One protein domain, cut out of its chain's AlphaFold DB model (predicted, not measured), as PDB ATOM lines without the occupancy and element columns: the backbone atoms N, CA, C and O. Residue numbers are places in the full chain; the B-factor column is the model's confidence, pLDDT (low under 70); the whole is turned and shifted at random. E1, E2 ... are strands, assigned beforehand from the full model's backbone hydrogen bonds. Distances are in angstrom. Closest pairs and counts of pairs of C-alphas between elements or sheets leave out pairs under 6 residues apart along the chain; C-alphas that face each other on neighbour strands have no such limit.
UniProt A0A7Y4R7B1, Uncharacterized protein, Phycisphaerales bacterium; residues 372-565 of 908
ATOM      1  N   VAL A 372      15.790  42.765 -42.564       93.62
ATOM      2  CA  VAL A 372      15.088  44.047 -42.684       93.62
ATOM      3  C   VAL A 372      15.800  45.113 -41.851       93.62
ATOM      4  O   VAL A 372      16.152  44.844 -40.701       93.62
ATOM      5  N   PRO A 373      16.039  46.327 -42.380       95.31
ATOM      6  CA  PRO A 373      16.602  47.427 -41.599       95.31
ATOM      7  C   PRO A 373      15.787  47.736 -40.333       95.31
ATOM      8  O   PRO A 373      14.561  47.693 -40.356       95.31
ATOM      9  N   ASP A 374      16.472  48.098 -39.243       94.88
ATOM     10  CA  ASP A 374      15.834  48.640 -38.035       94.88
ATOM     11  C   ASP A 374      14.996  49.874 -38.412       94.88
ATOM     12  O   ASP A 374      15.486  50.775 -39.098       94.88
ATOM     13  N   ASN A 375      13.744  49.940 -37.958       93.00
ATOM     14  CA  ASN A 375      12.843  51.062 -38.238       93.00
ATOM     15  C   ASN A 375      13.152  52.316 -37.391       93.00
ATOM     16  O   ASN A 375      12.404  53.293 -37.408       93.00
ATOM     17  N   GLY A 376      14.257  52.299 -36.638       93.62
ATOM     18  CA  GLY A 376      14.693  53.370 -35.746       93.62
ATOM     19  C   GLY A 376      14.133  53.243 -34.329       93.62
ATOM     20  O   GLY A 376      14.621  53.921 -33.425       93.62
ATOM     21  N   GLY A 377      13.159  52.353 -34.114       94.44
ATOM     22  CA  GLY A 377      12.619  52.013 -32.799       94.44
ATOM     23  C   GLY A 377      13.441  50.964 -32.051       94.44
ATOM     24  O   GLY A 377      13.133  50.662 -30.901       94.44
ATOM     25  N   GLY A 378      14.483  50.395 -32.666       95.00
ATOM     26  CA  GLY A 378      15.172  49.230 -32.125       95.00
ATOM     27  C   GLY A 378      14.464  47.920 -32.473       95.00
ATOM     28  O   GLY A 378      14.651  46.945 -31.749       95.00
ATOM     29  N   THR A 379      13.633  47.895 -33.513       95.94
ATOM     30  CA  THR A 379      12.846  46.748 -34.001       95.94
ATOM     31  C   THR A 379      12.605  46.920 -35.510       95.94
ATOM     32  O   THR A 379      13.248  47.765 -36.132       95.94
ATOM     33  N   ILE A 380      11.720  46.133 -36.118       95.88
ATOM     34  CA  ILE A 380      11.295  46.301 -37.517       95.88
ATOM     35  C   ILE A 380       9.779  46.481 -37.611       95.88
ATOM     36  O   ILE A 380       9.063  46.189 -36.655       95.88
ATOM     37  N   THR A 381       9.295  46.932 -38.765       94.75
ATOM     38  CA  THR A 381       7.864  46.918 -39.105       94.75
ATOM     39  C   THR A 381       7.522  45.581 -39.762       94.75
ATOM     40  O   THR A 381       8.260  45.141 -40.647       94.75
ATOM     41  N   LEU A 382       6.438  44.933 -39.320       93.94
ATOM     42  CA  LEU A 382       5.920  43.717 -39.947       93.94
ATOM     43  C   LEU A 382       4.643  44.034 -40.762       93.94
ATOM     44  O   LEU A 382       3.981  45.045 -40.514       93.94
ATOM     45  N   PRO A 383       4.301  43.194 -41.754       94.25
ATOM     46  CA  PRO A 383       5.137  42.131 -42.314       94.25
ATOM     47  C   PRO A 383       6.408  42.712 -42.962       94.25
ATOM     48  O   PRO A 383       6.397  43.849 -43.444       94.25
ATOM     49  N   PRO A 384       7.526  41.973 -42.953       91.00
ATOM     50  CA  PRO A 384       8.830  42.499 -43.347       91.00
ATOM     51  C   PRO A 384       8.860  42.840 -44.846       91.00
ATOM     52  O   PRO A 384       8.987  41.971 -45.714       91.00
ATOM     53  N   ALA A 385       8.737  44.129 -45.169       85.69
ATOM     54  CA  ALA A 385       8.787  44.597 -46.549       85.69
ATOM     55  C   ALA A 385      10.174  44.335 -47.166       85.69
ATOM     56  O   ALA A 385      11.202  44.654 -46.569       85.69
ATOM     57  N   GLY A 386      10.201  43.794 -48.388       83.00
ATOM     58  CA  GLY A 386      11.439  43.517 -49.130       83.00
ATOM     59  C   GLY A 386      11.991  42.097 -48.977       83.00
ATOM     60  O   GLY A 386      13.013  41.794 -49.587       83.00
ATOM     61  N   CYS A 387      11.318  41.234 -48.217       88.62
ATOM     62  CA  CYS A 387      11.574  39.794 -48.204       88.62
ATOM     63  C   CYS A 387      10.690  39.064 -49.227       88.62
ATOM     64  O   CYS A 387       9.750  39.655 -49.754       88.62
ATOM     65  N   ASN A 388      10.963  37.784 -49.505       85.00
ATOM     66  CA  ASN A 388      10.291  37.015 -50.568       85.00
ATOM     67  C   ASN A 388       8.840  36.595 -50.260       85.00
ATOM     68  O   ASN A 388       8.280  35.743 -50.950       85.00
ATOM     69  N   GLY A 389       8.204  37.246 -49.286       88.19
ATOM     70  CA  GLY A 389       6.868  36.902 -48.822       88.19
ATOM     71  C   GLY A 389       6.838  35.660 -47.932       88.19
ATOM     72  O   GLY A 389       7.855  34.991 -47.752       88.19
ATOM     73  N   TYR A 390       5.677  35.392 -47.340       92.19
ATOM     74  CA  TYR A 390       5.428  34.134 -46.647       92.19
ATOM     75  C   TYR A 390       5.128  33.047 -47.678       92.19
ATOM     76  O   TYR A 390       4.353  33.269 -48.610       92.19
ATOM     77  N   VAL A 391       5.727  31.878 -47.511       89.12
ATOM     78  CA  VAL A 391       5.521  30.692 -48.353       89.12
ATOM     79  C   VAL A 391       5.039  29.537 -47.488       89.12
ATOM     80  O   VAL A 391       5.302  29.529 -46.286       89.12
ATOM     81  N   SER A 392       4.347  28.570 -48.082       86.00
ATOM     82  CA  SER A 392       3.997  27.311 -47.421       86.00
ATOM     83  C   SER A 392       4.825  26.186 -48.044       86.00
ATOM     84  O   SER A 392       4.435  25.649 -49.074       86.00
ATOM     85  N   PRO A 393       6.045  25.919 -47.539       69.50
ATOM     86  CA  PRO A 393       6.956  24.988 -48.200       69.50
ATOM     87  C   PRO A 393       6.522  23.527 -48.038       69.50
ATOM     88  O   PRO A 393       6.740  22.728 -48.946       69.50
ATOM     89  N   ASP A 394       5.903  23.196 -46.903       75.19
ATOM     90  CA  ASP A 394       5.563  21.817 -46.545       75.19
ATOM     91  C   ASP A 394       4.090  21.471 -46.817       75.19
ATOM     92  O   ASP A 394       3.761  20.296 -46.981       75.19
ATOM     93  N   ASP A 395       3.221  22.482 -46.933       82.00
ATOM     94  CA  ASP A 395       1.785  22.310 -47.139       82.00
ATOM     95  C   ASP A 395       1.306  23.041 -48.400       82.00
ATOM     96  O   ASP A 395       1.799  24.104 -48.774       82.00
ATOM     97  N   LEU A 396       0.292  22.485 -49.059       88.88
ATOM     98  CA  LEU A 396      -0.406  23.149 -50.158       88.88
ATOM     99  C   LEU A 396      -1.803  23.520 -49.685       88.88
ATOM    100  O   LEU A 396      -2.471  22.732 -49.016       88.88
ATOM    101  N   HIS A 397      -2.284  24.690 -50.096       92.94
ATOM    102  CA  HIS A 397      -3.714  24.929 -50.005       92.94
ATOM    103  C   HIS A 397      -4.414  23.950 -50.951       92.94
ATOM    104  O   HIS A 397      -3.970  23.726 -52.076       92.94
ATOM    105  N   GLU A 398      -5.532  23.386 -50.527       95.56
ATOM    106  CA  GLU A 398      -6.320  22.485 -51.358       95.56
ATOM    107  C   GLU A 398      -7.745  22.994 -51.545       95.56
ATOM    108  O   GLU A 398      -8.391  23.497 -50.622       95.56
ATOM    109  N   MET A 399      -8.248  22.823 -52.766       97.06
ATOM    110  CA  MET A 399      -9.669  22.880 -53.078       97.06
ATOM    111  C   MET A 399     -10.135  21.456 -53.349       97.06
ATOM    112  O   MET A 399      -9.586  20.774 -54.216       97.06
ATOM    113  N   ILE A 400     -11.140  21.009 -52.604       94.81
ATOM    114  CA  ILE A 400     -11.625  19.625 -52.634       94.81
ATOM    115  C   ILE A 400     -13.135  19.627 -52.868       94.81
ATOM    116  O   ILE A 400     -13.649  18.987 -53.787       94.81
ATOM    117  N   ASN A 401     -13.859  20.388 -52.050       91.50
ATOM    118  CA  ASN A 401     -15.311  20.441 -52.099       91.50
ATOM    119  C   ASN A 401     -15.776  21.165 -53.359       91.50
ATOM    120  O   ASN A 401     -15.251  22.220 -53.701       91.50
ATOM    121  N   GLY A 402     -16.794  20.620 -54.025       90.31
ATOM    122  CA  GLY A 402     -17.339  21.194 -55.259       90.31
ATOM    123  C   GLY A 402     -16.667  20.723 -56.548       90.31
ATOM    124  O   GLY A 402     -17.158  21.038 -57.632       90.31
ATOM    125  N   LEU A 403     -15.583  19.951 -56.447       95.81
ATOM    126  CA  LEU A 403     -14.895  19.345 -57.585       95.81
ATOM    127  C   LEU A 403     -15.417  17.920 -57.871       95.81
ATOM    128  O   LEU A 403     -16.056  17.299 -57.015       95.81
ATOM    129  N   PRO A 404     -15.166  17.363 -59.072       96.88
ATOM    130  CA  PRO A 404     -15.456  15.963 -59.366       96.88
ATOM    131  C   PRO A 404     -14.818  15.010 -58.345       96.88
ATOM    132  O   PRO A 404     -13.677  15.199 -57.924       96.88
ATOM    133  N   GLY A 405     -15.528  13.939 -57.983       92.06
ATOM    134  CA  GLY A 405     -15.009  12.948 -57.036       92.06
ATOM    135  C   GLY A 405     -13.650  12.384 -57.473       92.06
ATOM    136  O   GLY A 405     -13.499  11.933 -58.611       92.06
ATOM    137  N   GLY A 406     -12.670  12.408 -56.565       90.81
ATOM    138  CA  GLY A 406     -11.292  11.979 -56.833       90.81
ATOM    139  C   GLY A 406     -10.414  13.020 -57.543       90.81
ATOM    140  O   GLY A 406      -9.350  12.655 -58.040       90.81
ATOM    141  N   SER A 407     -10.850  14.281 -57.616       96.69
ATOM    142  CA  SER A 407     -10.002  15.418 -57.990       96.69
ATOM    143  C   SER A 407      -9.850  16.399 -56.834       96.69
ATOM    144  O   SER A 407     -10.744  16.541 -56.003       96.69
ATOM    145  N   THR A 408      -8.715  17.077 -56.826       95.94
ATOM    146  CA  THR A 408      -8.378  18.221 -55.980       95.94
ATOM    147  C   THR A 408      -7.719  19.277 -56.862       95.94
ATOM    148  O   THR A 408      -7.210  18.953 -57.938       95.94
ATOM    149  N   ILE A 409      -7.734  20.537 -56.445       97.69
ATOM    150  CA  ILE A 409      -6.826  21.551 -56.985       97.69
ATOM    151  C   ILE A 409      -5.852  21.890 -55.869       97.69
ATOM    152  O   ILE A 409      -6.258  22.417 -54.836       97.69
ATOM    153  N   GLN A 410      -4.590  21.549 -56.083       97.00
ATOM    154  CA  GLN A 410      -3.487  21.918 -55.212       97.00
ATOM    155  C   GLN A 410      -3.067  23.347 -55.537       97.00
ATOM    156  O   GLN A 410      -2.963  23.712 -56.707       97.00
ATOM    157  N   VAL A 411      -2.868  24.162 -54.514       96.00
ATOM    158  CA  VAL A 411      -2.628  25.595 -54.619       96.00
ATOM    159  C   VAL A 411      -1.365  25.919 -53.827       96.00
ATOM    160  O   VAL A 411      -1.379  26.031 -52.601       96.00
ATOM    161  N   ASP A 412      -0.263  26.069 -54.553       92.19
ATOM    162  CA  ASP A 412       1.000  26.570 -54.018       92.19
ATOM    163  C   ASP A 412       0.894  28.092 -53.886       92.19
ATOM    164  O   ASP A 412       0.795  28.820 -54.881       92.19
ATOM    165  N   ALA A 413       0.799  28.563 -52.643       92.38
ATOM    166  CA  ALA A 413       0.491  29.946 -52.328       92.38
ATOM    167  C   ALA A 413       1.700  30.676 -51.735       92.38
ATOM    168  O   ALA A 413       2.281  30.265 -50.728       92.38
ATOM    169  N   ARG A 414       2.013  31.836 -52.312       93.06
ATOM    170  CA  ARG A 414       3.047  32.766 -51.850       93.06
ATOM    171  C   ARG A 414       2.439  34.130 -51.550       93.06
ATOM    172  O   ARG A 414       1.879  34.786 -52.426       93.06
ATOM    173  N   HIS A 415       2.600  34.592 -50.319       94.06
ATOM    174  CA  HIS A 415       2.061  35.852 -49.811       94.06
ATOM    175  C   HIS A 415       3.140  36.935 -49.778       94.06
ATOM    176  O   HIS A 415       3.953  36.987 -48.860       94.06
ATOM    177  N   ASP A 416       3.178  37.797 -50.791       92.06
ATOM    178  CA  ASP A 416       4.252  38.773 -51.021       92.06
ATOM    179  C   ASP A 416       3.675  40.178 -51.330       92.06
ATOM    180  O   ASP A 416       2.465  40.405 -51.347       92.06
ATOM    181  N   LYS A 417       4.548  41.157 -51.576       88.94
ATOM    182  CA  LYS A 417       4.243  42.532 -52.000       88.94
ATOM    183  C   LYS A 417       3.349  43.263 -51.011       88.94
ATOM    184  O   LYS A 417       2.277  43.737 -51.362       88.94
ATOM    185  N   PHE A 418       3.823  43.396 -49.780       92.19
ATOM    186  CA  PHE A 418       3.122  44.142 -48.741       92.19
ATOM    187  C   PHE A 418       3.102  45.655 -49.032       92.19
ATOM    188  O   PHE A 418       4.129  46.250 -49.363       92.19
ATOM    189  N   PHE A 419       1.939  46.288 -48.891       91.38
ATOM    190  CA  PHE A 419       1.722  47.729 -49.069       91.38
ATOM    191  C   PHE A 419       0.703  48.256 -48.049       91.38
ATOM    192  O   PHE A 419       0.057  47.484 -47.348       91.38
ATOM    193  N   ASN A 420       0.555  49.583 -47.944       91.12
ATOM    194  CA  ASN A 420      -0.349  50.242 -46.986       91.12
ATOM    195  C   ASN A 420      -0.169  49.770 -45.529       91.12
ATOM    196  O   ASN A 420      -1.147  49.666 -44.793       91.12
ATOM    197  N   GLN A 421       1.073  49.474 -45.129       94.75
ATOM    198  CA  GLN A 421       1.397  49.012 -43.781       94.75
ATOM    199  C   GLN A 421       1.175  50.132 -42.762       94.75
ATOM    200  O   GLN A 421       1.830  51.173 -42.822       94.75
ATOM    201  N   ASN A 422       0.264  49.898 -41.822       93.25
ATOM    202  CA  ASN A 422      -0.010  50.775 -40.694       93.25
ATOM    203  C   ASN A 422       0.103  49.970 -39.401       93.25
ATOM    204  O   ASN A 422      -0.668  49.038 -39.183       93.25
ATOM    205  N   GLU A 423       1.038  50.360 -38.541       95.69
ATOM    206  CA  GLU A 423       1.264  49.753 -37.230       95.69
ATOM    207  C   GLU A 423       0.692  50.665 -36.134       95.69
ATOM    208  O   GLU A 423       0.927  51.877 -36.128       95.69
ATOM    209  N   GLY A 424      -0.066  50.089 -35.203       93.94
ATOM    210  CA  GLY A 424      -0.614  50.782 -34.041       93.94
ATOM    211  C   GLY A 424      -0.610  49.889 -32.798       93.94
ATOM    212  O   GLY A 424      -0.588  48.670 -32.925       93.94
ATOM    213  N   PRO A 425      -0.625  50.457 -31.582       94.06
ATOM    214  CA  PRO A 425      -0.703  49.658 -30.360       94.06
ATOM    215  C   PRO A 425      -2.050  48.923 -30.256       94.06
ATOM    216  O   PRO A 425      -3.089  49.502 -30.580       94.06
ATOM    217  N   GLY A 426      -2.050  47.683 -29.755       91.44
ATOM    218  CA  GLY A 426      -3.262  46.910 -29.460       91.44
ATOM    219  C   GLY A 426      -3.207  45.444 -29.905       91.44
ATOM    220  O   GLY A 426      -2.151  44.821 -29.950       91.44
ATOM    221  N   GLY A 427      -4.377  44.902 -30.248       92.56
ATOM    222  CA  GLY A 427      -4.538  43.526 -30.714       92.56
ATOM    223  C   GLY A 427      -4.789  42.538 -29.579       92.56
ATOM    224  O   GLY A 427      -4.615  42.841 -28.399       92.56
ATOM    225  N   THR A 428      -5.209  41.335 -29.955       90.00
ATOM    226  CA  THR A 428      -5.577  40.247 -29.032       90.00
ATOM    227  C   THR A 428      -4.391  39.725 -28.217       90.00
ATOM    228  O   THR A 428      -4.586  39.187 -27.133       90.00
ATOM    229  N   LEU A 429      -3.158  39.945 -28.689       92.00
ATOM    230  CA  LEU A 429      -1.922  39.495 -28.040       92.00
ATOM    231  C   LEU A 429      -1.241  40.564 -27.163       92.00
ATOM    232  O   LEU A 429      -0.198  40.300 -26.569       92.00
ATOM    233  N   GLY A 430      -1.805  41.775 -27.067       92.19
ATOM    234  CA  GLY A 430      -1.315  42.833 -26.172       92.19
ATOM    235  C   GLY A 430      -0.074  43.608 -26.642       92.19
ATOM    236  O   GLY A 430       0.457  44.403 -25.865       92.19
ATOM    237  N   GLY A 431       0.399  43.396 -27.874       95.69
ATOM    238  CA  GLY A 431       1.462  44.180 -28.514       95.69
ATOM    239  C   GLY A 431       0.916  45.195 -29.521       95.69
ATOM    240  O   GLY A 431       0.328  46.202 -29.120       95.69
ATOM    241  N   ASN A 432       1.165  44.963 -30.813       96.44
ATOM    242  CA  ASN A 432       0.756  45.852 -31.905       96.44
ATOM    243  C   ASN A 432      -0.256  45.182 -32.847       96.44
ATOM    244  O   ASN A 432      -0.191  43.973 -33.081       96.44
ATOM    245  N   VAL A 433      -1.137  46.002 -33.424       97.12
ATOM    246  CA  VAL A 433      -1.965  45.704 -34.596       97.12
ATOM    247  C   VAL A 433      -1.275  46.247 -35.835       97.12
ATOM    248  O   VAL A 433      -0.901  47.421 -35.880       97.12
ATOM    249  N   GLU A 434      -1.171  45.425 -36.866       96.50
ATOM    250  CA  GLU A 434      -0.600  45.802 -38.151       96.50
ATOM    251  C   GLU A 434      -1.639  45.557 -39.238       96.50
ATOM    252  O   GLU A 434      -2.063  44.428 -39.451       96.50
ATOM    253  N   ASN A 435      -2.061  46.616 -39.923       96.38
ATOM    254  CA  ASN A 435      -2.964  46.530 -41.069       96.38
ATOM    255  C   ASN A 435      -2.158  46.721 -42.348       96.38
ATOM    256  O   ASN A 435      -1.389  47.679 -42.440       96.38
ATOM    257  N   PHE A 436      -2.336  45.850 -43.335       96.69
ATOM    258  CA  PHE A 436      -1.611  45.935 -44.600       96.69
ATOM    259  C   PHE A 436      -2.389  45.283 -45.745       96.69
ATOM    260  O   PHE A 436      -3.235  44.418 -45.550       96.69
ATOM    261  N   GLY A 437      -2.102  45.707 -46.970       93.38
ATOM    262  CA  GLY A 437      -2.484  44.983 -48.178       93.38
ATOM    263  C   GLY A 437      -1.313  44.161 -48.699       93.38
ATOM    264  O   GLY A 437      -0.156  44.439 -48.382       93.38
ATOM    265  N   SER A 438      -1.601  43.131 -49.484       96.44
ATOM    266  CA  SER A 438      -0.582  42.269 -50.097       96.44
ATOM    267  C   SER A 438      -1.139  41.515 -51.301       96.44
ATOM    268  O   SER A 438      -2.319  41.651 -51.630       96.44
ATOM    269  N   PHE A 439      -0.287  40.753 -51.982       94.19
ATOM    270  CA  PHE A 439      -0.677  39.834 -53.043       94.19
ATOM    271  C   PHE A 439      -0.415  38.392 -52.611       94.19
ATOM    272  O   PHE A 439       0.693  38.042 -52.209       94.19
ATOM    273  N   LEU A 440      -1.439  37.557 -52.728       96.12
ATOM    274  CA  LEU A 440      -1.354  36.113 -52.626       96.12
ATOM    275  C   LEU A 440      -1.245  35.545 -54.045       96.12
ATOM    276  O   LEU A 440      -2.215  35.530 -54.803       96.12
ATOM    277  N   PHE A 441      -0.039  35.148 -54.428       94.31
ATOM    278  CA  PHE A 441       0.233  34.471 -55.689       94.31
ATOM    279  C   PHE A 441      -0.040  32.984 -55.520       94.31
ATOM    280  O   PHE A 441       0.468  32.377 -54.586       94.31
ATOM    281  N   MET A 442      -0.845  32.416 -56.403       95.38
ATOM    282  CA  MET A 442      -1.354  31.057 -56.305       95.38
ATOM    283  C   MET A 442      -1.061  30.312 -57.593       95.38
ATOM    284  O   MET A 442      -1.616  30.642 -58.643       95.38
ATOM    285  N   GLN A 443      -0.214  29.298 -57.504       94.81
ATOM    286  CA  GLN A 443       0.011  28.343 -58.572       94.81
ATOM    287  C   GLN A 443      -0.904  27.137 -58.336       94.81
ATOM    288  O   GLN A 443      -0.722  26.362 -57.404       94.81
ATOM    289  N   MET A 444      -1.936  27.018 -59.165       97.25
ATOM    290  CA  MET A 444      -3.025  26.061 -59.007       97.25
ATOM    291  C   MET A 444      -2.860  24.903 -59.990       97.25
ATOM    292  O   MET A 444      -2.817  25.129 -61.201       97.25
ATOM    293  N   GLN A 445      -2.828  23.670 -59.495       97.25
ATOM    294  CA  GLN A 445      -2.712  22.456 -60.296       97.25
ATOM    295  C   GLN A 445      -3.811  21.459 -59.924       97.25
ATOM    296  O   GLN A 445      -3.930  21.030 -58.779       97.25
ATOM    297  N   GLY A 446      -4.635  21.084 -60.900       96.88
ATOM    298  CA  GLY A 446      -5.666  20.074 -60.707       96.88
ATOM    299  C   GLY A 446      -5.094  18.655 -60.674       96.88
ATOM    300  O   GLY A 446      -4.056  18.361 -61.266       96.88
ATOM    301  N   THR A 447      -5.805  17.745 -60.015       96.69
ATOM    302  CA  THR A 447      -5.491  16.313 -59.944       96.69
ATOM    303  C   THR A 447      -6.638  15.471 -60.515       96.69
ATOM    304  O   THR A 447      -7.741  15.961 -60.780       96.69
ATOM    305  N   GLY A 448      -6.391  14.179 -60.760       95.56
ATOM    306  CA  GLY A 448      -7.415  13.260 -61.267       95.56
ATOM    307  C   GLY A 448      -8.019  13.733 -62.605       95.56
ATOM    308  O   GLY A 448      -7.269  14.071 -63.525       95.56
ATOM    309  N   PRO A 449      -9.359  13.780 -62.749       95.75
ATOM    310  CA  PRO A 449     -10.023  14.359 -63.923       95.75
ATOM    311  C   PRO A 449      -9.639  15.812 -64.250       95.75
ATOM    312  O   PRO A 449      -9.796  16.225 -65.397       95.75
ATOM    313  N   LEU A 450      -9.131  16.569 -63.270       97.00
ATOM    314  CA  LEU A 450      -8.665  17.945 -63.428       97.00
ATOM    315  C   LEU A 450      -7.152  18.048 -63.658       97.00
ATOM    316  O   LEU A 450      -6.638  19.154 -63.684       97.00
ATOM    317  N   ALA A 451      -6.426  16.946 -63.884       95.81
ATOM    318  CA  ALA A 451      -4.984  16.979 -64.171       95.81
ATOM    319  C   ALA A 451      -4.536  17.991 -65.259       95.81
ATOM    320  O   ALA A 451      -3.424  18.509 -65.157       95.81
ATOM    321  N   PRO A 452      -5.342  18.306 -66.299       95.50
ATOM    322  CA  PRO A 452      -4.996  19.353 -67.266       95.50
ATOM    323  C   PRO A 452      -5.145  20.795 -66.751       95.50
ATOM    324  O   PRO A 452      -4.687  21.716 -67.428       95.50
ATOM    325  N   PHE A 453      -5.812  21.009 -65.614       96.19
ATOM    326  CA  PHE A 453      -6.007  22.329 -65.024       96.19
ATOM    327  C   PHE A 453      -4.695  22.811 -64.406       96.19
ATOM    328  O   PHE A 453      -4.169  22.204 -63.476       96.19
ATOM    329  N   ASN A 454      -4.168  23.908 -64.940       94.44
ATOM    330  CA  ASN A 454      -2.990  24.589 -64.423       94.44
ATOM    331  C   ASN A 454      -3.180  26.098 -64.617       94.44
ATOM    332  O   ASN A 454      -3.351  26.554 -65.754       94.44
ATOM    333  N   ARG A 455      -3.197  26.864 -63.523       93.88
ATOM    334  CA  ARG A 455      -3.435  28.312 -63.543       93.88
ATOM    335  C   ARG A 455      -2.577  29.026 -62.509       93.88
ATOM    336  O   ARG A 455      -2.463  28.566 -61.383       93.88
ATOM    337  N   PHE A 456      -2.046  30.183 -62.886       93.25
ATOM    338  CA  PHE A 456      -1.396  31.112 -61.970       93.25
ATOM    339  C   PHE A 456      -2.315  32.306 -61.724       93.25
ATOM    340  O   PHE A 456      -2.762  32.947 -62.679       93.25
ATOM    341  N   ILE A 457      -2.590  32.615 -60.461       94.56
ATOM    342  CA  ILE A 457      -3.489  33.698 -60.060       94.56
ATOM    343  C   ILE A 457      -2.800  34.595 -59.036       94.56
ATOM    344  O   ILE A 457      -2.320  34.129 -58.011       94.56
ATOM    345  N   GLY A 458      -2.789  35.905 -59.289       93.88
ATOM    346  CA  GLY A 458      -2.413  36.913 -58.298       93.88
ATOM    347  C   GLY A 458      -3.658  37.509 -57.650       93.88
ATOM    348  O   GLY A 458      -4.391  38.252 -58.300       93.88
ATOM    349  N   LEU A 459      -3.888  37.204 -56.378       95.56
ATOM    350  CA  LEU A 459      -5.028  37.684 -55.606       95.56
ATOM    351  C   LEU A 459      -4.592  38.816 -54.676       95.56
ATOM    352  O   LEU A 459      -3.762  38.612 -53.797       95.56
ATOM    353  N   GLN A 460      -5.156  40.013 -54.828       95.50
ATOM    354  CA  GLN A 460      -4.933  41.068 -53.841       95.50
ATOM    355  C   GLN A 460      -5.710  40.738 -52.563       95.50
ATOM    356  O   GLN A 460      -6.921  40.517 -52.609       95.50
ATOM    357  N   VAL A 461      -5.019  40.739 -51.425       96.62
ATOM    358  CA  VAL A 461      -5.606  40.452 -50.114       96.62
ATOM    359  C   VAL A 461      -5.430  41.638 -49.163       96.62
ATOM    360  O   VAL A 461      -4.421  42.351 -49.193       96.62
ATOM    361  N   GLN A 462      -6.440  41.867 -48.328       97.00
ATOM    362  CA  GLN A 462      -6.366  42.725 -47.150       97.00
ATOM    363  C   GLN A 462      -6.024  41.866 -45.943       97.00
ATOM    364  O   GLN A 462      -6.613  40.800 -45.765       97.00
ATOM    365  N   CYS A 463      -5.092  42.346 -45.127       98.12
ATOM    366  CA  CYS A 463      -4.583  41.613 -43.989       98.12
ATOM    367  C   CYS A 463      -4.513  42.474 -42.724       98.12
ATOM    368  O   CYS A 463      -4.284  43.687 -42.780       98.12
ATOM    369  N   GLN A 464      -4.651  41.807 -41.582       98.00
ATOM    370  CA  GLN A 464      -4.382  42.344 -40.258       98.00
ATOM    371  C   GLN A 464      -3.639  41.288 -39.440       98.00
ATOM    372  O   GLN A 464      -4.100  40.152 -39.347       98.00
ATOM    373  N   THR A 465      -2.521  41.655 -38.820       97.88
ATOM    374  CA  THR A 465      -1.796  40.803 -37.867       97.88
ATOM    375  C   THR A 465      -1.808  41.429 -36.481       97.88
ATOM    376  O   THR A 465      -1.725  42.651 -36.324       97.88
ATOM    377  N   HIS A 466      -1.923  40.591 -35.456       97.69
ATOM    378  CA  HIS A 466      -1.706  40.972 -34.066       97.69
ATOM    379  C   HIS A 466      -0.382  40.390 -33.591       97.69
ATOM    380  O   HIS A 466      -0.008  39.276 -33.949       97.69
ATOM    381  N   THR A 467       0.346  41.145 -32.779       97.31
ATOM    382  CA  THR A 467       1.640  40.719 -32.240       97.31
ATOM    383  C   THR A 467       1.655  40.862 -30.728       97.31
ATOM    384  O   THR A 467       0.983  41.732 -30.177       97.31
ATOM    385  N   GLY A 468       2.410  40.002 -30.046       94.00
ATOM    386  CA  GLY A 468       2.698  40.145 -28.626       94.00
ATOM    387  C   GLY A 468       3.650  41.316 -28.338       94.00
ATOM    388  O   GLY A 468       4.270  41.864 -29.257       94.00
ATOM    389  N   PRO A 469       3.801  41.719 -27.063       94.25
ATOM    390  CA  PRO A 469       4.721  42.781 -26.679       94.25
ATOM    391  C   PRO A 469       6.152  42.496 -27.143       94.25
ATOM    392  O   PRO A 469       6.719  41.440 -26.863       94.25
ATOM    393  N   ARG A 470       6.766  43.474 -27.814       93.19
ATOM    394  CA  ARG A 470       8.176  43.417 -28.219       93.19
ATOM    395  C   ARG A 470       9.065  44.000 -27.123       93.19
ATOM    396  O   ARG A 470       8.627  44.809 -26.306       93.19
ATOM    397  N   THR A 471      10.355  43.673 -27.161       93.19
ATOM    398  CA  THR A 471      11.395  44.350 -26.367       93.19
ATOM    399  C   THR A 471      12.326  45.144 -27.290       93.19
ATOM    400  O   THR A 471      13.425  44.661 -27.603       93.19
ATOM    401  N   PRO A 472      11.915  46.337 -27.773       94.69
ATOM    402  CA  PRO A 472      12.726  47.116 -28.697       94.69
ATOM    403  C   PRO A 472      14.119  47.404 -28.130       94.69
ATOM    404  O   PRO A 472      14.295  47.646 -26.937       94.69
ATOM    405  N   GLY A 473      15.130  47.342 -28.989       91.12
ATOM    406  CA  GLY A 473      16.533  47.485 -28.609       91.12
ATOM    407  C   GLY A 473      17.228  46.154 -28.321       91.12
ATOM    408  O   GLY A 473      18.431  46.058 -28.581       91.12
ATOM    409  N   SER A 474      16.497  45.117 -27.895       92.62
ATOM    410  CA  SER A 474      17.076  43.792 -27.641       92.62
ATOM    411  C   SER A 474      17.732  43.212 -28.906       92.62
ATOM    412  O   SER A 474      17.172  43.363 -29.999       92.62
ATOM    413  N   PRO A 475      18.909  42.557 -28.798       88.12
ATOM    414  CA  PRO A 475      19.525  41.831 -29.909       88.12
ATOM    415  C   PRO A 475      18.653  40.692 -30.447       88.12
ATOM    416  O   PRO A 475      18.739  40.385 -31.629       88.12
ATOM    417  N   VAL A 476      17.814  40.100 -29.592       91.31
ATOM    418  CA  VAL A 476      16.825  39.081 -29.966       91.31
ATOM    419  C   VAL A 476      15.462  39.511 -29.438       91.31
ATOM    420  O   VAL A 476      15.331  39.837 -28.257       91.31
ATOM    421  N   GLN A 477      14.457  39.539 -30.306       94.31
ATOM    422  CA  GLN A 477      13.060  39.774 -29.939       94.31
ATOM    423  C   GLN A 477      12.264  38.555 -30.373       94.31
ATOM    424  O   GLN A 477      12.330  38.185 -31.535       94.31
ATOM    425  N   SER A 478      11.547  37.935 -29.446       91.00
ATOM    426  CA  SER A 478      10.748  36.737 -29.695       91.00
ATOM    427  C   SER A 478       9.371  36.983 -29.116       91.00
ATOM    428  O   SER A 478       9.275  37.355 -27.944       91.00
ATOM    429  N   PHE A 479       8.329  36.859 -29.926       93.94
ATOM    430  CA  PHE A 479       6.968  37.169 -29.506       93.94
ATOM    431  C   PHE A 479       5.945  36.372 -30.324       93.94
ATOM    432  O   PHE A 479       6.192  36.087 -31.499       93.94
ATOM    433  N   PRO A 480       4.794  36.019 -29.722       88.62
ATOM    434  CA  PRO A 480       3.705  35.391 -30.455       88.62
ATOM    435  C   PRO A 480       3.124  36.366 -31.480       88.62
ATOM    436  O   PRO A 480       3.118  37.585 -31.268       88.62
ATOM    437  N   THR A 481       2.606  35.825 -32.569       96.44
ATOM    438  CA  THR A 481       1.857  36.557 -33.590       96.44
ATOM    439  C   THR A 481       0.555  35.828 -33.901       96.44
ATOM    440  O   THR A 481       0.354  34.691 -33.488       96.44
ATOM    441  N   ASP A 482      -0.374  36.515 -34.549       96.94
ATOM    442  CA  ASP A 482      -1.670  35.970 -34.950       96.94
ATOM    443  C   ASP A 482      -2.081  36.642 -36.262       96.94
ATOM    444  O   ASP A 482      -2.092  37.878 -36.350       96.94
ATOM    445  N   MET A 483      -2.378  35.850 -37.294       97.88
ATOM    446  CA  MET A 483      -2.982  36.381 -38.519       97.88
ATOM    447  C   MET A 483      -4.458  36.630 -38.223       97.88
ATOM    448  O   MET A 483      -5.289  35.742 -38.356       97.88
ATOM    449  N   PHE A 484      -4.791  37.845 -37.797       97.44
ATOM    450  CA  PHE A 484      -6.144  38.186 -37.373       97.44
ATOM    451  C   PHE A 484      -7.124  38.252 -38.549       97.44
ATOM    452  O   PHE A 484      -8.261  37.815 -38.443       97.44
ATOM    453  N   LEU A 485      -6.698  38.781 -39.692       96.94
ATOM    454  CA  LEU A 485      -7.542  38.894 -40.877       96.94
ATOM    455  C   LEU A 485      -6.686  38.656 -42.113       96.94
ATOM    456  O   LEU A 485      -5.625  39.254 -42.255       96.94
ATOM    457  N   LEU A 486      -7.159  37.819 -43.025       97.62
ATOM    458  CA  LEU A 486      -6.662  37.682 -44.386       97.62
ATOM    459  C   LEU A 486      -7.872  37.427 -45.276       97.62
ATOM    460  O   LEU A 486      -8.563  36.426 -45.124       97.62
ATOM    461  N   GLN A 487      -8.153  38.337 -46.202       97.81
ATOM    462  CA  GLN A 487      -9.229  38.139 -47.166       97.81
ATOM    463  C   GLN A 487      -8.882  38.723 -48.523       97.81
ATOM    464  O   GLN A 487      -8.336  39.822 -48.622       97.81
ATOM    465  N   GLY A 488      -9.264  38.023 -49.579       94.62
ATOM    466  CA  GLY A 488      -9.251  38.555 -50.933       94.62
ATOM    467  C   GLY A 488     -10.226  37.800 -51.808       94.62
ATOM    468  O   GLY A 488     -10.560  36.646 -51.539       94.62
ATOM    469  N   GLN A 489     -10.682  38.457 -52.867       96.75
ATOM    470  CA  GLN A 489     -11.468  37.804 -53.903       96.75
ATOM    471  C   GLN A 489     -11.122  38.350 -55.285       96.75
ATOM    472  O   GLN A 489     -10.763  39.519 -55.431       96.75
ATOM    473  N   ILE A 490     -11.274  37.502 -56.294       89.94
ATOM    474  CA  ILE A 490     -11.334  37.901 -57.697       89.94
ATOM    475  C   ILE A 490     -12.668  37.468 -58.291       89.94
ATOM    476  O   ILE A 490     -13.253  36.456 -57.898       89.94
ATOM    477  N   MET A 491     -13.122  38.258 -59.255       87.06
ATOM    478  CA  MET A 491     -14.268  37.962 -60.105       87.06
ATOM    479  C   MET A 491     -13.836  38.121 -61.564       87.06
ATOM    480  O   MET A 491     -12.942  38.917 -61.866       87.06
ATOM    481  N   GLY A 492     -14.460  37.369 -62.470       79.50
ATOM    482  CA  GLY A 492     -14.250  37.520 -63.913       79.50
ATOM    483  C   GLY A 492     -12.980  36.871 -64.478       79.50
ATOM    484  O   GLY A 492     -12.623  37.156 -65.628       79.50
ATOM    485  N   ASP A 493     -12.327  35.971 -63.736       95.06
ATOM    486  CA  ASP A 493     -11.270  35.111 -64.280       95.06
ATOM    487  C   ASP A 493     -11.850  34.187 -65.376       95.06
ATOM    488  O   ASP A 493     -13.046  33.882 -65.363       95.06
ATOM    489  N   PRO A 494     -11.077  33.764 -66.393       94.81
ATOM    490  CA  PRO A 494     -11.565  32.823 -67.401       94.81
ATOM    491  C   PRO A 494     -12.127  31.502 -66.850       94.81
ATOM    492  O   PRO A 494     -13.022  30.937 -67.475       94.81
ATOM    493  N   ASP A 495     -11.633  31.025 -65.706       96.19
ATOM    494  CA  ASP A 495     -12.061  29.775 -65.075       96.19
ATOM    495  C   ASP A 495     -12.887  29.988 -63.803       96.19
ATOM    496  O   ASP A 495     -13.643  29.090 -63.432       96.19
ATOM    497  N   PHE A 496     -12.812  31.167 -63.177       95.88
ATOM    498  CA  PHE A 496     -13.558  31.503 -61.960       95.88
ATOM    499  C   PHE A 496     -14.489  32.705 -62.156       95.88
ATOM    500  O   PHE A 496     -14.047  33.816 -62.453       95.88
ATOM    501  N   ASP A 497     -15.779  32.504 -61.891       92.50
ATOM    502  CA  ASP A 497     -16.712  33.612 -61.651       92.50
ATOM    503  C   ASP A 497     -16.461  34.227 -60.275       92.50
ATOM    504  O   ASP A 497     -16.511  35.446 -60.113       92.50
ATOM    505  N   LEU A 498     -16.136  33.374 -59.303       94.31
ATOM    506  CA  LEU A 498     -15.702  33.755 -57.969       94.31
ATOM    507  C   LEU A 498     -14.530  32.866 -57.563       94.31
ATOM    508  O   LEU A 498     -14.629  31.642 -57.636       94.31
ATOM    509  N   LEU A 499     -13.461  33.480 -57.075       96.75
ATOM    510  CA  LEU A 499     -12.469  32.825 -56.228       96.75
ATOM    511  C   LEU A 499     -12.216  33.743 -55.039       96.75
ATOM    512  O   LEU A 499     -11.761  34.874 -55.216       96.75
ATOM    513  N   ARG A 500     -12.539  33.270 -53.839       96.69
ATOM    514  CA  ARG A 500     -12.396  34.007 -52.585       96.69
ATOM    515  C   ARG A 500     -11.609  33.176 -51.592       96.69
ATOM    516  O   ARG A 500     -11.881  31.993 -51.422       96.69
ATOM    517  N   ILE A 501     -10.681  33.829 -50.907       97.50
ATOM    518  CA  ILE A 501      -9.897  33.242 -49.825       97.50
ATOM    519  C   ILE A 501     -10.132  34.059 -48.568       97.50
ATOM    520  O   ILE A 501     -10.170  35.292 -48.607       97.50
ATOM    521  N   THR A 502     -10.330  33.364 -47.459       96.56
ATOM    522  CA  THR A 502     -10.516  33.945 -46.134       96.56
ATOM    523  C   THR A 502      -9.700  33.125 -45.141       96.56
ATOM    524  O   THR A 502      -9.770  31.905 -45.176       96.56
ATOM    525  N   ALA A 503      -8.934  33.766 -44.270       96.56
ATOM    526  CA  ALA A 503      -8.209  33.130 -43.173       96.56
ATOM    527  C   ALA A 503      -8.086  34.122 -42.011       96.56
ATOM    528  O   ALA A 503      -8.166  35.337 -42.219       96.56
ATOM    529  N   GLY A 504      -7.876  33.622 -40.797       95.56
ATOM    530  CA  GLY A 504      -7.579  34.464 -39.640       95.56
ATOM    531  C   GLY A 504      -8.604  34.458 -38.513       95.56
ATOM    532  O   GLY A 504      -9.802  34.248 -38.724       95.56
ATOM    533  N   SER A 505      -8.114  34.742 -37.303       90.50
ATOM    534  CA  SER A 505      -8.870  34.620 -36.047       90.50
ATOM    535  C   SER A 505     -10.055  35.587 -35.950       90.50
ATOM    536  O   SER A 505     -11.068  35.278 -35.325       90.50
ATOM    537  N   GLY A 506     -10.000  36.716 -36.657       89.88
ATOM    538  CA  GLY A 506     -11.101  37.663 -36.839       89.88
ATOM    539  C   GLY A 506     -12.276  37.114 -37.657       89.88
ATOM    540  O   GLY A 506     -13.372  37.666 -37.583       89.88
ATOM    541  N   PHE A 507     -12.084  36.014 -38.390       88.88
ATOM    542  CA  PHE A 507     -13.158  35.244 -39.028       88.88
ATOM    543  C   PHE A 507     -13.551  33.987 -38.239       88.88
ATOM    544  O   PHE A 507     -14.314  33.170 -38.749       88.88
ATOM    545  N   GLY A 508     -13.037  33.819 -37.016       85.25
ATOM    546  CA  GLY A 508     -13.240  32.611 -36.215       85.25
ATOM    547  C   GLY A 508     -12.403  31.411 -36.667       85.25
ATOM    548  O   GLY A 508     -12.712  30.300 -36.261       85.25
ATOM    549  N   MET A 509     -11.374  31.617 -37.495       90.94
ATOM    550  CA  MET A 509     -10.442  30.572 -37.939       90.94
ATOM    551  C   MET A 509      -9.110  30.731 -37.183       90.94
ATOM    552  O   MET A 509      -8.497  31.792 -37.306       90.94
ATOM    553  N   PRO A 510      -8.653  29.758 -36.373       86.62
ATOM    554  CA  PRO A 510      -7.385  29.843 -35.658       86.62
ATOM    555  C   PRO A 510      -6.220  30.123 -36.605       86.62
ATOM    556  O   PRO A 510      -6.058  29.450 -37.620       86.62
ATOM    557  N   SER A 511      -5.404  31.113 -36.245       94.94
ATOM    558  CA  SER A 511      -4.232  31.489 -37.032       94.94
ATOM    559  C   SER A 511      -3.001  31.864 -36.191       94.94
ATOM    560  O   SER A 511      -2.384  32.914 -36.436       94.94
ATOM    561  N   PRO A 512      -2.641  31.057 -35.170       92.06
ATOM    562  CA  PRO A 512      -1.510  31.360 -34.307       92.06
ATOM    563  C   PRO A 512      -0.203  31.402 -35.098       92.06
ATOM    564  O   PRO A 512      -0.005  30.704 -36.085       92.06
ATOM    565  N   GLY A 513       0.730  32.213 -34.630       93.88
ATOM    566  CA  GLY A 513       2.043  32.350 -35.224       93.88
ATOM    567  C   GLY A 513       3.088  32.745 -34.200       93.88
ATOM    568  O   GLY A 513       2.819  32.961 -33.010       93.88
ATOM    569  N   HIS A 514       4.320  32.850 -34.671       92.88
ATOM    570  CA  HIS A 514       5.413  33.349 -33.864       92.88
ATOM    571  C   HIS A 514       6.431  34.078 -34.733       92.88
ATOM    572  O   HIS A 514       6.689  33.694 -35.874       92.88
ATOM    573  N   THR A 515       7.038  35.123 -34.171       94.38
ATOM    574  CA  THR A 515       8.104  35.882 -34.822       94.38
ATOM    575  C   THR A 515       9.325  35.975 -33.919       94.38
ATOM    576  O   THR A 515       9.247  36.337 -32.742       94.38
ATOM    577  N   THR A 516      10.490  35.715 -34.502       93.25
ATOM    578  CA  THR A 516      11.806  35.968 -33.929       93.25
ATOM    579  C   THR A 516      12.596  36.935 -34.811       93.25
ATOM    580  O   THR A 516      12.788  36.733 -36.006       93.25
ATOM    581  N   LEU A 517      13.083  38.012 -34.199       94.56
ATOM    582  CA  LEU A 517      13.945  39.011 -34.819       94.56
ATOM    583  C   LEU A 517      15.340  38.917 -34.203       94.56
ATOM    584  O   LEU A 517      15.492  39.106 -32.994       94.56
ATOM    585  N   VAL A 518      16.365  38.699 -35.026       93.12
ATOM    586  CA  VAL A 518      17.770  38.627 -34.590       93.12
ATOM    587  C   VAL A 518      18.573  39.755 -35.226       93.12
ATOM    588  O   VAL A 518      18.818  39.767 -36.435       93.12
ATOM    589  N   ARG A 519      19.017  40.713 -34.413       94.25
ATOM    590  CA  ARG A 519      19.830  41.851 -34.856       94.25
ATOM    591  C   ARG A 519      21.176  41.359 -35.400       94.25
ATOM    592  O   ARG A 519      21.906  40.663 -34.703       94.25
ATOM    593  N   GLN A 520      21.541  41.786 -36.605       94.00
ATOM    594  CA  GLN A 520      22.742  41.318 -37.316       94.00
ATOM    595  C   GLN A 520      24.021  42.119 -36.994       94.00
ATOM    596  O   GLN A 520      25.081  41.876 -37.567       94.00
ATOM    597  N   GLY A 521      23.960  43.097 -36.087       91.69
ATOM    598  CA  GLY A 521      25.099  43.958 -35.763       91.69
ATOM    599  C   GLY A 521      24.833  44.946 -34.618       91.69
ATOM    600  O   GLY A 521      23.957  44.713 -33.782       91.69
ATOM    601  N   PRO A 522      25.576  46.072 -34.551       93.12
ATOM    602  CA  PRO A 522      25.358  47.121 -33.551       93.12
ATOM    603  C   PRO A 522      23.926  47.695 -33.593       93.12
ATOM    604  O   PRO A 522      23.234  47.530 -34.604       93.12
ATOM    605  N   PRO A 523      23.463  48.401 -32.543       93.62
ATOM    606  CA  PRO A 523      22.175  49.098 -32.565       93.62
ATOM    607  C   PRO A 523      21.992  49.952 -33.832       93.62
ATOM    608  O   PRO A 523      22.893  50.705 -34.200       93.62
ATOM    609  N   GLY A 524      20.848  49.801 -34.508       88.38
ATOM    610  CA  GLY A 524      20.554  50.411 -35.813       88.38
ATOM    611  C   GLY A 524      20.922  49.563 -37.043       88.38
ATOM    612  O   GLY A 524      20.634  49.974 -38.164       88.38
ATOM    613  N   SER A 525      21.544  48.390 -36.870       93.50
ATOM    614  CA  SER A 525      21.673  47.379 -37.939       93.50
ATOM    615  C   SER A 525      20.358  46.627 -38.178       93.50
ATOM    616  O   SER A 525      19.480  46.636 -37.319       93.50
ATOM    617  N   GLY A 526      20.231  45.972 -39.337       92.81
ATOM    618  CA  GLY A 526      19.047  45.183 -39.674       92.81
ATOM    619  C   GLY A 526      18.840  43.954 -38.785       92.81
ATOM    620  O   GLY A 526      19.759  43.483 -38.107       92.81
ATOM    621  N   PHE A 527      17.623  43.431 -38.812       94.75
ATOM    622  CA  PHE A 527      17.212  42.207 -38.141       94.75
ATOM    623  C   PHE A 527      16.973  41.123 -39.174       94.75
ATOM    624  O   PHE A 527      16.241  41.352 -40.132       94.75
ATOM    625  N   ALA A 528      17.556  39.952 -38.954       91.31
ATOM    626  CA  ALA A 528      17.071  38.751 -39.603       91.31
ATOM    627  C   ALA A 528      15.724  38.373 -38.985       91.31
ATOM    628  O   ALA A 528      15.583  38.383 -37.758       91.31
ATOM    629  N   VAL A 529      14.757  38.100 -39.844       92.62
ATOM    630  CA  VAL A 529      13.377  37.795 -39.491       92.62
ATOM    631  C   VAL A 529      13.145  36.321 -39.734       92.62
ATOM    632  O   VAL A 529      13.443  35.826 -40.817       92.62
ATOM    633  N   ASP A 530      12.599  35.671 -38.723       89.94
ATOM    634  CA  ASP A 530      12.030  34.336 -38.774       89.94
ATOM    635  C   ASP A 530      10.601  34.467 -38.252       89.94
ATOM    636  O   ASP A 530      10.392  34.898 -37.116       89.94
ATOM    637  N   SER A 531       9.611  34.257 -39.109       92.88
ATOM    638  CA  SER A 531       8.215  34.470 -38.746       92.88
ATOM    639  C   SER A 531       7.327  33.472 -39.455       92.88
ATOM    640  O   SER A 531       7.433  33.316 -40.667       92.88
ATOM    641  N   PHE A 532       6.405  32.855 -38.726       93.94
ATOM    642  CA  PHE A 532       5.436  31.933 -39.303       93.94
ATOM    643  C   PHE A 532       4.040  32.118 -38.710       93.94
ATOM    644  O   PHE A 532       3.881  32.702 -37.636       93.94
ATOM    645  N   PHE A 533       3.054  31.595 -39.429       94.25
ATOM    646  CA  PHE A 533       1.664  31.452 -39.021       94.25
ATOM    647  C   PHE A 533       1.188  30.050 -39.391       94.25
ATOM    648  O   PHE A 533       1.405  29.619 -40.519       94.25
ATOM    649  N   ASP A 534       0.510  29.376 -38.477       90.44
ATOM    650  CA  ASP A 534      -0.305  28.201 -38.760       90.44
ATOM    651  C   ASP A 534      -1.727  28.706 -38.972       90.44
ATOM    652  O   ASP A 534      -2.379  29.078 -38.003       90.44
ATOM    653  N   ILE A 535      -2.178  28.821 -40.222       94.19
ATOM    654  CA  ILE A 535      -3.480  29.413 -40.549       94.19
ATOM    655  C   ILE A 535      -4.501  28.338 -40.895       94.19
ATOM    656  O   ILE A 535      -4.250  27.490 -41.750       94.19
ATOM    657  N   GLU A 536      -5.685  28.422 -40.296       95.25
ATOM    658  CA  GLU A 536      -6.886  27.842 -40.882       95.25
ATOM    659  C   GLU A 536      -7.440  28.798 -41.950       95.25
ATOM    660  O   GLU A 536      -7.566  30.013 -41.751       95.25
ATOM    661  N   TYR A 537      -7.736  28.244 -43.120       96.88
ATOM    662  CA  TYR A 537      -8.197  28.975 -44.287       96.88
ATOM    663  C   TYR A 537      -9.504  28.390 -44.824       96.88
ATOM    664  O   TYR A 537      -9.808  27.212 -44.651       96.88
ATOM    665  N   ARG A 538     -10.248  29.217 -45.564       96.31
ATOM    666  CA  ARG A 538     -11.396  28.842 -46.391       96.31
ATOM    667  C   ARG A 538     -11.227  29.383 -47.807       96.31
ATOM    668  O   ARG A 538     -11.041  30.586 -47.992       96.31
ATOM    669  N   ILE A 539     -11.357  28.509 -48.802       97.25
ATOM    670  CA  ILE A 539     -11.418  28.863 -50.225       97.25
ATOM    671  C   ILE A 539     -12.828  28.596 -50.738       97.25
ATOM    672  O   ILE A 539     -13.272  27.448 -50.786       97.25
ATOM    673  N   ASP A 540     -13.511  29.656 -51.156       95.44
ATOM    674  CA  ASP A 540     -14.797  29.591 -51.843       95.44
ATOM    675  C   ASP A 540     -14.583  29.832 -53.337       95.44
ATOM    676  O   ASP A 540     -13.908  30.791 -53.724       95.44
ATOM    677  N   PHE A 541     -15.190  29.012 -54.192       97.50
ATOM    678  CA  PHE A 541     -15.130  29.243 -55.629       97.50
ATOM    679  C   PHE A 541     -16.429  28.908 -56.358       97.50
ATOM    680  O   PHE A 541     -17.211  28.046 -55.949       97.50
ATOM    681  N   ILE A 542     -16.623  29.589 -57.484       96.44
ATOM    682  CA  ILE A 542     -17.642  29.303 -58.490       96.44
ATOM    683  C   ILE A 542     -16.932  29.313 -59.836       96.44
ATOM    684  O   ILE A 542     -16.334  30.316 -60.225       96.44
ATOM    685  N   GLY A 543     -16.970  28.186 -60.534       95.56
ATOM    686  CA  GLY A 543     -16.334  28.045 -61.827       95.56
ATOM    687  C   GLY A 543     -17.158  28.682 -62.940       95.56
ATOM    688  O   GLY A 543     -18.368  28.456 -63.057       95.56
ATOM    689  N   ARG A 544     -16.479  29.453 -63.785       93.12
ATOM    690  CA  ARG A 544     -17.092  30.249 -64.846       93.12
ATOM    691  C   ARG A 544     -17.715  29.384 -65.938       93.12
ATOM    692  O   ARG A 544     -17.033  28.498 -66.463       93.12
ATOM    693  N   PRO A 545     -18.965  29.638 -66.370       92.81
ATOM    694  CA  PRO A 545     -19.547  28.980 -67.530       92.81
ATOM    695  C   PRO A 545     -18.641  29.078 -68.764       92.81
ATOM    696  O   PRO A 545     -18.314  30.163 -69.241       92.81
ATOM    697  N   GLY A 546     -18.247  27.922 -69.301       90.81
ATOM    698  CA  GLY A 546     -17.329  27.817 -70.441       90.81
ATOM    699  C   GLY A 546     -15.840  27.746 -70.077       90.81
ATOM    700  O   GLY A 546     -15.047  27.393 -70.950       90.81
ATOM    701  N   GLY A 547     -15.470  28.019 -68.822       94.38
ATOM    702  CA  GLY A 547     -14.144  27.741 -68.265       94.38
ATOM    703  C   GLY A 547     -13.963  26.263 -67.902       94.38
ATOM    704  O   GLY A 547     -14.912  25.474 -67.949       94.38
ATOM    705  N   GLN A 548     -12.746  25.871 -67.518       95.12
ATOM    706  CA  GLN A 548     -12.436  24.478 -67.160       95.12
ATOM    707  C   GLN A 548     -13.177  23.999 -65.906       95.12
ATOM    708  O   GLN A 548     -13.430  22.804 -65.758       95.12
ATOM    709  N   LEU A 549     -13.560  24.933 -65.035       96.69
ATOM    710  CA  LEU A 549     -14.330  24.670 -63.820       96.69
ATOM    711  C   LEU A 549     -15.828  24.974 -63.993       96.69
ATOM    712  O   LEU A 549     -16.577  24.967 -63.021       96.69
ATOM    713  N   GLY A 550     -16.295  25.245 -65.215       96.00
ATOM    714  CA  GLY A 550     -17.678  25.644 -65.465       96.00
ATOM    715  C   GLY A 550     -18.706  24.648 -64.920       96.00
ATOM    716  O   GLY A 550     -18.673  23.459 -65.237       96.00
ATOM    717  N   GLY A 551     -19.644  25.155 -64.116       92.75
ATOM    718  CA  GLY A 551     -20.667  24.341 -63.449       92.75
ATOM    719  C   GLY A 551     -20.205  23.667 -62.152       92.75
ATOM    720  O   GLY A 551     -20.977  22.905 -61.571       92.75
ATOM    721  N   MET A 552     -18.980  23.940 -61.697       96.38
ATOM    722  CA  MET A 552     -18.455  23.526 -60.394       96.38
ATOM    723  C   MET A 552     -18.521  24.700 -59.416       96.38
ATOM    724  O   MET A 552     -18.293  25.847 -59.796       96.38
ATOM    725  N   SER A 553     -18.818  24.429 -58.152       94.62
ATOM    726  CA  SER A 553     -18.706  25.411 -57.075       94.62
ATOM    727  C   SER A 553     -18.569  24.697 -55.743       94.62
ATOM    728  O   SER A 553     -19.128  23.616 -55.547       94.62
ATOM    729  N   GLY A 554     -17.826  25.292 -54.821       91.69
ATOM    730  CA  GLY A 554     -17.619  24.697 -53.512       91.69
ATOM    731  C   GLY A 554     -16.863  25.593 -52.550       91.69
ATOM    732  O   GLY A 554     -16.392  26.672 -52.910       91.69
ATOM    733  N   SER A 555     -16.788  25.122 -51.309       94.88
ATOM    734  CA  SER A 555     -16.108  25.778 -50.198       94.88
ATOM    735  C   SER A 555     -15.253  24.743 -49.481       94.88
ATOM    736  O   SER A 555     -15.781  23.733 -49.011       94.88
ATOM    737  N   THR A 556     -13.937  24.942 -49.462       95.56
ATOM    738  CA  THR A 556     -12.986  24.043 -48.793       95.56
ATOM    739  C   THR A 556     -12.315  24.788 -47.656       95.56
ATOM    740  O   THR A 556     -11.822  25.894 -47.872       95.56
ATOM    741  N   THR A 557     -12.299  24.187 -46.470       92.44
ATOM    742  CA  THR A 557     -11.473  24.632 -45.347       92.44
ATOM    743  C   THR A 557     -10.269  23.712 -45.184       92.44
ATOM    744  O   THR A 557     -10.321  22.544 -45.574       92.44
ATOM    745  N   GLY A 558      -9.182  24.242 -44.642       90.75
ATOM    746  CA  GLY A 558      -7.973  23.482 -44.345       90.75
ATOM    747  C   GLY A 558      -7.014  24.296 -43.492       90.75
ATOM    748  O   GLY A 558      -7.270  25.463 -43.206       90.75
ATOM    749  N   THR A 559      -5.902  23.688 -43.100       91.19
ATOM    750  CA  THR A 559      -4.838  24.346 -42.337       91.19
ATOM    751  C   THR A 559      -3.534  24.285 -43.111       91.19
ATOM    752  O   THR A 559      -3.244  23.251 -43.710       91.19
ATOM    753  N   ILE A 560      -2.741  25.350 -43.072       93.56
ATOM    754  CA  ILE A 560      -1.374  25.350 -43.601       93.56
ATOM    755  C   ILE A 560      -0.436  26.178 -42.720       93.56
ATOM    756  O   ILE A 560      -0.868  27.136 -42.073       93.56
ATOM    757  N   ARG A 561       0.866  25.888 -42.767       91.25
ATOM    758  CA  ARG A 561       1.894  26.795 -42.239       91.25
ATOM    759  C   ARG A 561       2.404  27.748 -43.315       91.25
ATOM    760  O   ARG A 561       2.913  27.314 -44.342       91.25
ATOM    761  N   MET A 562       2.351  29.054 -43.063       91.88
ATOM    762  CA  MET A 562       3.005  30.085 -43.873       91.88
ATOM    763  C   MET A 562       4.201  30.667 -43.122       91.88
ATOM    764  O   MET A 562       4.030  31.212 -42.036       91.88
ATOM    765  N   ALA A 563       5.399  30.620 -43.701       91.38
ATOM    766  CA  ALA A 563       6.631  31.089 -43.071       91.38
ATOM    767  C   ALA A 563       7.417  32.057 -43.966       91.38
ATOM    768  O   ALA A 563       7.412  31.944 -45.191       91.38
ATOM    769  N   ILE A 564       8.100  33.021 -43.350       88.69
ATOM    770  CA  ILE A 564       9.033  33.942 -43.995       88.69
ATOM    771  C   ILE A 564      10.359  33.968 -43.250       88.69
ATOM    772  O   ILE A 564      10.420  33.973 -42.019       88.69
ATOM    773  N   GLY A 565      11.420  34.083 -44.042       76.56
ATOM    774  CA  GLY A 565      12.775  33.939 -43.552       76.56
ATOM    775  C   GLY A 565      13.163  32.476 -43.427       76.56
ATOM    776  O   GLY A 565      12.341  31.568 -43.434       76.56
TER     777      GLY A 565
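What this domain is: This is residues 372 to 565 of the 908 residues of an uncharacterized protein of Phycisphaerales bacterium (UniProt A0A7Y4R7B1). One twisted sheet of long, bent strands rolls into a narrow, elongated barrel, nearly closed where E9 comes back beside the short E1. E6 and E7 share the space between E5 and E8, E7 toward one end of the rod and E6 toward the other. The printed part has 194 residues with no named helix and nine named strands, E1 to E9 along the chain, in an all-strand branched sheet whose neighbours are antiparallel. The whole is compact, with a radius of gyration of the C-alphas of 18.1 A, and its outline is a rod spanning 58 by 28 by 26 A.

Where its parts are: The strands with most residues are E2, residues 409 to 425 and 39.2 A long, and E8, residues 527 to 543 and 43.4 A. E3 is residues 432 to 446, 39.2 A; E4 is residues 454 to 467, 36.3 A; E5 is residues 476 to 491, 43.3 A; E9 is residues 553 to 564, 31.8 A. The shorter strands are E1, residues 397 to 399, E6, residues 496 to 503, and E7, residues 512 to 519. E1 begins with C-alpha 397 at (-3.714, 24.929, -50.005), E2 ends with C-alpha 425 at (-0.703, 49.658, -30.360), and E9 ends with C-alpha 564 at (9.033, 33.942, -43.995). E2 bends by 75 degrees at residue 420 and E8 by 64 degrees at residue 536.

How they stand to each other: E1 to E6 form a meander, each strand the antiparallel neighbour of the one before, and E7 to E9 form another. E2 has E1 on one side, with N 397 and O 411 within hydrogen-bond range at 3.0 A, and E3 on the other side, with N 410 and O 445 at 2.8 A. E3 and E4 are a hairpin, with N 440 and O 459 at 2.8 A. E5 has E4 on one side, with N 462 and O 487 at 2.8 A, and E6 and E7 on the other side. Its pairing is staggered: N 488 and O 501 of E6 are 3.0 A apart, N 477 and O 517 of E7 2.9 A. E8 has E6 and E7 on one side, with N 500 and O 540 at 2.8 A and N 516 and O 530 at 2.7 A, and E9 on the other side, with N 537 and O 558 at 2.8 A. E6 and E7 are apart. The edge strands are E1 and E9; their closest C-alphas, those of Met 399 and Thr 556, are 5.5 A apart.

The domain as a whole: The C-alphas farthest apart, those of Pro 522 and Gly 546, are 59.6 A apart. The printed part has no cut; the link from E5 to E6 is tight, the other links between strands are short, and no link is long. Residues 372 to 396 hold no named element, but residues 390 to 391 pair antiparallel with residues 414 to 415 of E2. The mean pLDDT of the printed part is 93.3, and residue 393 is under 70.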